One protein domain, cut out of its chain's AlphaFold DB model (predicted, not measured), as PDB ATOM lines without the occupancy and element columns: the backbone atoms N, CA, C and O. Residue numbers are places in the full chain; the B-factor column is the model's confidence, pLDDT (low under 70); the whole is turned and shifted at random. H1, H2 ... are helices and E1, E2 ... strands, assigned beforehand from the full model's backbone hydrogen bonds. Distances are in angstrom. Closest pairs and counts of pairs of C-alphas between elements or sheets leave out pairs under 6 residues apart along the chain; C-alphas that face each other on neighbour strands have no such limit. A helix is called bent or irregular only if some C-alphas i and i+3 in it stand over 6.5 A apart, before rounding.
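This is residues 7 to 66 of the 296 residues of an uncharacterized protein of Westerdykella ornata (UniProt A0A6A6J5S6). A small sheet of three antiparallel strands has one short helix, H2, over one face, running along the strands. A loose, irregular helix, H1, lies off to the side near the start of E1; its residues 12 to 15 and the following 16 and 17 stick out, as does the loop of residues 32 to 37. The printed part has 60 residues, with named elements in the order H1, H2, E1, E2, E3, and is of mixed class, helices and strands. It is compact, with a radius of gyration of the C-alphas of 11.4 A and spans of 31 by 23 by 22 A.

The sheet holds E1, residues 45 to 48, 10.2 A long; E2, residues 54 to 58, 13.8 A; and E3, residues 61 to 65, 13.8 A, ending at C-alpha 65 (133.115, 150.831, 192.787). H2, residues 25 to 31, measures 9.8 A and begins at C-alpha 25 (134.717, 155.939, 202.534). H1, residues 7 to 15, measures 15.9 A from C-alpha 7 (150.323, 154.607, 194.108); it is irregular, with C-alphas 12 and 15 7.2 A apart.

E1, E2 and E3 form a meander, each strand the antiparallel neighbour of the one before. In the hairpin E1 and E2, N 47 and O 55 are 2.8 A apart, within hydrogen-bond range; in the hairpin E2 and E3, N 56 and O 63 are 2.8 A apart, also within range. H2 is on the sheet at a height of 9.7 A, over E3 and only just over E2, on which 3 of its 7 C-alphas fall. On the local plane it stands at 13 degrees to E3, and the closest C-alphas of the two, those of Trp 30 and Val 63, are 7.5 A apart. H1 is not on the sheet, but only just, with 4 pairs of C-alphas within 10 A; its closest C-alpha to E1 is that of Val 7, 6.5 A from that of Gln 45. H1 and H2 are apart. Every O i to N i+4 pair is within hydrogen-bond range in H2, but 1 of 5 in H1, beside 2 of 6 O i to N i+3 pairs.

The C-alphas of Asp 15 and Lys 66, the two farthest apart, are 31.8 A apart. The printed part has no cut, and the link from H2 to E1, 13 residues, is long. Residues 7 to 21 have pLDDT under 70; the mean of the printed part is 81.3.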
ATOM      1  N   VAL A   7     150.112 155.649 193.087       48.88
ATOM      2  CA  VAL A   7     150.323 154.607 194.108       48.88
ATOM      3  C   VAL A   7     151.686 154.758 194.794       48.88
ATOM      4  O   VAL A   7     151.808 154.518 195.991       48.88
ATOM      5  N   LYS A   8     152.711 155.247 194.078       44.47
ATOM      6  CA  LYS A   8     154.039 155.463 194.676       44.47
ATOM      7  C   LYS A   8     154.065 156.632 195.668       44.47
ATOM      8  O   LYS A   8     154.892 156.614 196.572       44.47
ATOM      9  N   CYS A   9     153.135 157.586 195.564       45.28
ATOM     10  CA  CYS A   9     152.989 158.621 196.588       45.28
ATOM     11  C   CYS A   9     152.561 158.029 197.936       45.28
ATOM     12  O   CYS A   9     153.086 158.456 198.953       45.28
ATOM     13  N   PHE A  10     151.697 157.010 197.977       48.78
ATOM     14  CA  PHE A  10     151.172 156.494 199.249       48.78
ATOM     15  C   PHE A  10     152.233 155.856 200.164       48.78
ATOM     16  O   PHE A  10     152.095 155.913 201.382       48.78
ATOM     17  N   ALA A  11     153.309 155.294 199.604       47.47
ATOM     18  CA  ALA A  11     154.346 154.614 200.386       47.47
ATOM     19  C   ALA A  11     155.378 155.563 201.033       47.47
ATOM     20  O   ALA A  11     155.994 155.194 202.029       47.47
ATOM     21  N   GLU A  12     155.563 156.780 200.507       44.53
ATOM     22  CA  GLU A  12     156.437 157.820 201.099       44.53
ATOM     23  C   GLU A  12     155.673 158.804 202.005       44.53
ATOM     24  O   GLU A  12     156.260 159.695 202.617       44.53
ATOM     25  N   ILE A  13     154.357 158.631 202.121       48.56
ATOM     26  CA  ILE A  13     153.434 159.486 202.876       48.56
ATOM     27  C   ILE A  13     153.288 159.046 204.349       48.56
ATOM     28  O   ILE A  13     152.497 159.600 205.101       48.56
ATOM     29  N   THR A  14     154.082 158.097 204.843       48.03
ATOM     30  CA  THR A  14     154.001 157.696 206.260       48.03
ATOM     31  C   THR A  14     154.528 158.748 207.246       48.03
ATOM     32  O   THR A  14     154.237 158.631 208.432       48.03
ATOM     33  N   ASP A  15     155.215 159.804 206.781       51.19
ATOM     34  CA  ASP A  15     155.776 160.867 207.644       51.19
ATOM     35  C   ASP A  15     155.142 162.260 207.459       51.19
ATOM     36  O   ASP A  15     155.441 163.206 208.191       51.19
ATOM     37  N   ARG A  16     154.231 162.418 206.499       44.75
ATOM     38  CA  ARG A  16     153.421 163.632 206.356       44.75
ATOM     39  C   ARG A  16     151.982 163.185 206.347       44.75
ATOM     40  O   ARG A  16     151.622 162.418 205.468       44.75
ATOM     41  N   LYS A  17     151.185 163.670 207.304       55.00
ATOM     42  CA  LYS A  17     149.719 163.578 207.299       55.00
ATOM     43  C   LYS A  17     149.199 164.073 205.946       55.00
ATOM     44  O   LYS A  17     148.898 165.249 205.790       55.00
ATOM     45  N   VAL A  18     149.173 163.210 204.941       55.09
ATOM     46  CA  VAL A  18     148.353 163.430 203.769       55.09
ATOM     47  C   VAL A  18     146.991 163.034 204.248       55.09
ATOM     48  O   VAL A  18     146.739 161.882 204.598       55.09
ATOM     49  N   ASP A  19     146.194 164.073 204.396       52.06
ATOM     50  CA  ASP A  19     144.800 164.037 204.739       52.06
ATOM     51  C   ASP A  19     144.127 162.883 203.993       52.06
ATOM     52  O   ASP A  19     143.810 162.967 202.810       52.06
ATOM     53  N   ALA A  20     143.889 161.784 204.715       60.78
ATOM     54  CA  ALA A  20     143.083 160.652 204.258       60.78
ATOM     55  C   ALA A  20     141.626 161.063 203.949       60.78
ATOM     56  O   ALA A  20     140.811 160.231 203.559       60.78
ATOM     57  N   TYR A  21     141.312 162.349 204.135       57.72
ATOM     58  CA  TYR A  21     140.007 162.974 204.015       57.72
ATOM     59  C   TYR A  21     139.427 162.948 202.597       57.72
ATOM     60  O   TYR A  21     138.209 163.012 202.476       57.72
ATOM     61  N   ASP A  22     140.245 162.768 201.556       80.00
ATOM     62  CA  ASP A  22     139.753 162.741 200.168       80.00
ATOM     63  C   ASP A  22     139.595 161.327 199.577       80.00
ATOM     64  O   ASP A  22     139.331 161.179 198.382       80.00
ATOM     65  N   LEU A  23     139.728 160.259 200.377       86.94
ATOM     66  CA  LEU A  23     139.410 158.912 199.888       86.94
ATOM     67  C   LEU A  23     137.918 158.597 200.052       86.94
ATOM     68  O   LEU A  23     137.365 158.807 201.133       86.94
ATOM     69  N   PRO A  24     137.273 157.990 199.033       91.50
ATOM     70  CA  PRO A  24     135.927 157.454 199.177       91.50
ATOM     71  C   PRO A  24     135.832 156.541 200.412       91.50
ATOM     72  O   PRO A  24     136.698 155.676 200.579       91.50
ATOM     73  N   PRO A  25     134.792 156.662 201.260       90.94
ATOM     74  CA  PRO A  25     134.717 155.939 202.534       90.94
ATOM     75  C   PRO A  25     134.858 154.421 202.391       90.94
ATOM     76  O   PRO A  25     135.511 153.766 203.201       90.94
ATOM     77  N   LEU A  26     134.287 153.862 201.323       92.25
ATOM     78  CA  LEU A  26     134.364 152.436 201.022       92.25
ATOM     79  C   LEU A  26     135.788 152.012 200.618       92.25
ATOM     80  O   LEU A  26     136.240 150.938 201.011       92.25
ATOM     81  N   LEU A  27     136.521 152.859 199.890       92.62
ATOM     82  CA  LEU A  27     137.928 152.616 199.577       92.62
ATOM     83  C   LEU A  27     138.809 152.763 200.825       92.62
ATOM     84  O   LEU A  27     139.702 151.948 201.037       92.62
ATOM     85  N   HIS A  28     138.527 153.750 201.679       92.06
ATOM     86  CA  HIS A  28     139.228 153.939 202.946       92.06
ATOM     87  C   HIS A  28     139.059 152.726 203.867       92.06
ATOM     88  O   HIS A  28     140.046 152.199 204.365       92.06
ATOM     89  N   ALA A  29     137.830 152.236 204.052       92.69
ATOM     90  CA  ALA A  29     137.562 151.046 204.861       92.69
ATOM     91  C   ALA A  29     138.237 149.785 204.298       92.69
ATOM     92  O   ALA A  29     138.643 148.908 205.055       92.69
ATOM     93  N   TRP A  30     138.378 149.694 202.972       93.25
ATOM     94  CA  TRP A  30     139.065 148.575 202.332       93.25
ATOM     95  C   TRP A  30     140.595 148.640 202.491       93.25
ATOM     96  O   TRP A  30     141.224 147.601 202.705       93.25
ATOM     97  N   LEU A  31     141.187 149.841 202.418       92.12
ATOM     98  CA  LEU A  31     142.626 150.085 202.606       92.12
ATOM     99  C   LEU A  31     143.060 150.026 204.075       92.12
ATOM    100  O   LEU A  31     144.161 149.559 204.371       92.12
ATOM    101  N   PHE A  32     142.191 150.474 204.980       91.56
ATOM    102  CA  PHE A  32     142.413 150.536 206.422       91.56
ATOM    103  C   PHE A  32     141.283 149.800 207.159       91.56
ATOM    104  O   PHE A  32     140.394 150.443 207.728       91.56
ATOM    105  N   PRO A  33     141.285 148.452 207.135       91.06
ATOM    106  CA  PRO A  33     140.309 147.658 207.866       91.06
ATOM    107  C   PRO A  33     140.277 148.033 209.357       91.06
ATOM    108  O   PRO A  33     141.334 148.223 209.966       91.06
ATOM    109  N   PRO A  34     139.088 148.083 209.984       90.81
ATOM    110  CA  PRO A  34     138.956 148.397 211.408       90.81
ATOM    111  C   PRO A  34     139.620 147.349 212.313       90.81
ATOM    112  O   PRO A  34     139.963 147.656 213.451       90.81
ATOM    113  N   ASP A  35     139.862 146.143 211.792       93.06
ATOM    114  CA  ASP A  35     140.545 145.049 212.487       93.06
ATOM    115  C   ASP A  35     142.039 145.334 212.746       93.06
ATOM    116  O   ASP A  35     142.732 144.527 213.365       93.06
ATOM    117  N   GLY A  36     142.567 146.459 212.245       89.31
ATOM    118  CA  GLY A  36     143.976 146.837 212.377       89.31
ATOM    119  C   GLY A  36     144.917 146.034 211.476       89.31
ATOM    120  O   GLY A  36     146.137 146.195 211.548       89.31
ATOM    121  N   THR A  37     144.370 145.178 210.611       89.12
ATOM    122  CA  THR A  37     145.144 144.502 209.574       89.12
ATOM    123  C   THR A  37     145.629 145.528 208.557       89.12
ATOM    124  O   THR A  37     144.897 146.423 208.141       89.12
ATOM    125  N   THR A  38     146.896 145.427 208.169       85.44
ATOM    126  CA  THR A  38     147.466 146.284 207.130       85.44
ATOM    127  C   THR A  38     147.436 145.531 205.810       85.44
ATOM    128  O   THR A  38     147.927 144.406 205.709       85.44
ATOM    129  N   ARG A  39     146.819 146.148 204.801       91.81
ATOM    130  CA  ARG A  39     146.821 145.644 203.425       91.81
ATOM    131  C   ARG A  39     148.241 145.648 202.863       91.81
ATOM    132  O   ARG A  39     149.100 146.422 203.294       91.81
ATOM    133  N   ASP A  40     148.497 144.792 201.881       91.12
ATOM    134  CA  ASP A  40     149.819 144.709 201.268       91.12
ATOM    135  C   ASP A  40     150.066 145.854 200.282       91.12
ATOM    136  O   ASP A  40     149.847 145.741 199.073       91.12
ATOM    137  N   PHE A  41     150.588 146.964 200.802       88.62
ATOM    138  CA  PHE A  41     150.932 148.146 200.015       88.62
ATOM    139  C   PHE A  41     151.964 147.880 198.908       88.62
ATOM    140  O   PHE A  41     152.053 148.672 197.972       88.62
ATOM    141  N   ALA A  42     152.736 146.785 198.971       89.25
ATOM    142  CA  ALA A  42     153.696 146.448 197.921       89.25
ATOM    143  C   ALA A  42     153.013 145.940 196.641       89.25
ATOM    144  O   ALA A  42     153.549 146.119 195.545       89.25
ATOM    145  N   THR A  43     151.844 145.306 196.773       93.12
ATOM    146  CA  THR A  43     151.061 144.766 195.648       93.12
ATOM    147  C   THR A  43     149.808 145.580 195.342       93.12
ATOM    148  O   THR A  43     149.206 145.388 194.287       93.12
ATOM    149  N   LEU A  44     149.448 146.508 196.229       94.00
ATOM    150  CA  LEU A  44     148.317 147.403 196.071       94.00
ATOM    151  C   LEU A  44     148.414 148.226 194.777       94.00
ATOM    152  O   LEU A  44     149.404 148.901 194.510       94.00
ATOM    153  N   GLN A  45     147.341 148.221 193.998       94.12
ATOM    154  CA  GLN A  45     147.115 149.082 192.846       94.12
ATOM    155  C   GLN A  45     145.768 149.762 193.027       94.12
ATOM    156  O   GLN A  45     144.774 149.079 193.249       94.12
ATOM    157  N   VAL A  46     145.727 151.087 192.911       92.50
ATOM    158  CA  VAL A  46     144.492 151.876 192.974       92.50
ATOM    159  C   VAL A  46     144.389 152.702 191.698       92.50
ATOM    160  O   VAL A  46     145.329 153.409 191.333       92.50
ATOM    161  N   VAL A  47     143.254 152.602 191.016       93.06
ATOM    162  CA  VAL A  47     142.938 153.314 189.778       93.06
ATOM    163  C   VAL A  47     141.628 154.056 189.981       93.06
ATOM    164  O   VAL A  47     140.581 153.437 190.147       93.06
ATOM    165  N   PHE A  48     141.689 155.383 189.929       91.81
ATOM    166  CA  PHE A  48     140.504 156.233 189.882       91.81
ATOM    167  C   PHE A  48     140.069 156.410 188.423       91.81
ATOM    168  O   PHE A  48     140.884 156.710 187.546       91.81
ATOM    169  N   GLY A  49     138.795 156.138 188.161       89.69
ATOM    170  CA  GLY A  49     138.140 156.269 186.868       89.69
ATOM    171  C   GLY A  49     137.619 157.684 186.626       89.69
ATOM    172  O   GLY A  49     138.203 158.673 187.066       89.69
ATOM    173  N   ARG A  50     136.523 157.791 185.867       85.94
ATOM    174  CA  ARG A  50     135.822 159.069 185.673       85.94
ATOM    175  C   ARG A  50     134.780 159.231 186.781       85.94
ATOM    176  O   ARG A  50     134.104 158.266 187.114       85.94
ATOM    177  N   ARG A  51     134.633 160.456 187.304       87.75
ATOM    178  CA  ARG A  51     133.753 160.790 188.444       87.75
ATOM    179  C   ARG A  51     134.163 160.049 189.723       87.75
ATOM    180  O   ARG A  51     135.277 160.256 190.183       87.75
ATOM    181  N   GLU A  52     133.283 159.216 190.273       87.75
ATOM    182  CA  GLU A  52     133.477 158.485 191.529       87.75
ATOM    183  C   GLU A  52     133.898 157.027 191.309       87.75
ATOM    184  O   GLU A  52     134.064 156.285 192.269       87.75
ATOM    185  N   GLU A  53     134.094 156.592 190.061       91.88
ATOM    186  CA  GLU A  53     134.530 155.227 189.770       91.88
ATOM    187  C   GLU A  53     135.941 154.965 190.309       91.88
ATOM    188  O   GLU A  53     136.864 155.750 190.078       91.88
ATOM    189  N   TYR A  54     136.152 153.823 190.959       94.19
ATOM    190  CA  TYR A  54     137.490 153.392 191.352       94.19
ATOM    191  C   TYR A  54     137.638 151.872 191.376       94.19
ATOM    192  O   TYR A  54     136.692 151.111 191.581       94.19
ATOM    193  N   PHE A  55     138.876 151.428 191.192       95.25
ATOM    194  CA  PHE A  55     139.292 150.037 191.278       95.25
ATOM    195  C   PHE A  55     140.524 149.968 192.163       95.25
ATOM    196  O   PHE A  55     141.503 150.660 191.897       95.25
ATOM    197  N   ALA A  56     140.504 149.123 193.183       95.62
ATOM    198  CA  ALA A  56     141.690 148.810 193.955       95.62
ATOM    199  C   ALA A  56     141.887 147.298 194.041       95.62
ATOM    200  O   ALA A  56     140.932 146.554 194.226       95.62
ATOM    201  N   SER A  57     143.115 146.831 193.864       95.88
ATOM    202  CA  SER A  57     143.472 145.414 193.954       95.88
ATOM    203  C   SER A  57     144.808 145.251 194.642       95.88
ATOM    204  O   SER A  57     145.732 146.007 194.359       95.88
ATOM    205  N   ASP A  58     144.931 144.240 195.479       95.94
ATOM    206  CA  ASP A  58     146.179 143.783 196.074       95.94
ATOM    207  C   ASP A  58     146.274 142.251 195.946       95.94
ATOM    208  O   ASP A  58     145.488 141.618 195.232       95.94
ATOM    209  N   LYS A  59     147.252 141.630 196.610       95.38
ATOM    210  CA  LYS A  59     147.356 140.162 196.644       95.38
ATOM    211  C   LYS A  59     146.194 139.478 197.381       95.38
ATOM    212  O   LYS A  59     145.931 138.306 197.125       95.38
ATOM    213  N   ASP A  60     145.537 140.189 198.295       92.88
ATOM    214  CA  ASP A  60     144.551 139.658 199.236       92.88
ATOM    215  C   ASP A  60     143.105 139.926 198.762       92.88
ATOM    216  O   ASP A  60     142.138 139.564 199.434       92.88
ATOM    217  N   GLY A  61     142.917 140.588 197.615       94.12
ATOM    218  CA  GLY A  61     141.613 140.834 197.014       94.12
ATOM    219  C   GLY A  61     141.555 142.023 196.055       94.12
ATOM    220  O   GLY A  61     142.544 142.648 195.684       94.12
ATOM    221  N   LYS A  62     140.332 142.340 195.626       95.62
ATOM    222  CA  LYS A  62     140.019 143.493 194.776       95.62
ATOM    223  C   LYS A  62     138.699 144.110 195.227       95.62
ATOM    224  O   LYS A  62     137.753 143.382 195.511       95.62
ATOM    225  N   VAL A  63     138.629 145.436 195.241       94.50
ATOM    226  CA  VAL A  63     137.399 146.218 195.371       94.50
ATOM    227  C   VAL A  63     137.193 147.049 194.108       94.50
ATOM    228  O   VAL A  63     138.125 147.643 193.564       94.50
ATOM    229  N   GLU A  64     135.963 147.075 193.611       94.94
ATOM    230  CA  GLU A  64     135.565 147.954 192.520       94.94
ATOM    231  C   GLU A  64     134.288 148.689 192.893       94.94
ATOM    232  O   GLU A  64     133.329 148.086 193.371       94.94
ATOM    233  N   TYR A  65     134.294 149.997 192.682       94.12
ATOM    234  CA  TYR A  65     133.115 150.831 192.787       94.12
ATOM    235  C   TYR A  65     132.859 151.441 191.422       94.12
ATOM    236  O   TYR A  65     133.690 152.161 190.864       94.12
ATOM    237  N   LYS A  66     131.697 151.104 190.878       91.94
ATOM    238  CA  LYS A  66     131.138 151.754 189.704       91.94
ATOM    239  C   LYS A  66     129.986 152.597 190.202       91.94
ATOM    240  O   LYS A  66     129.132 152.063 190.912       91.94
TER     241      LYS A  66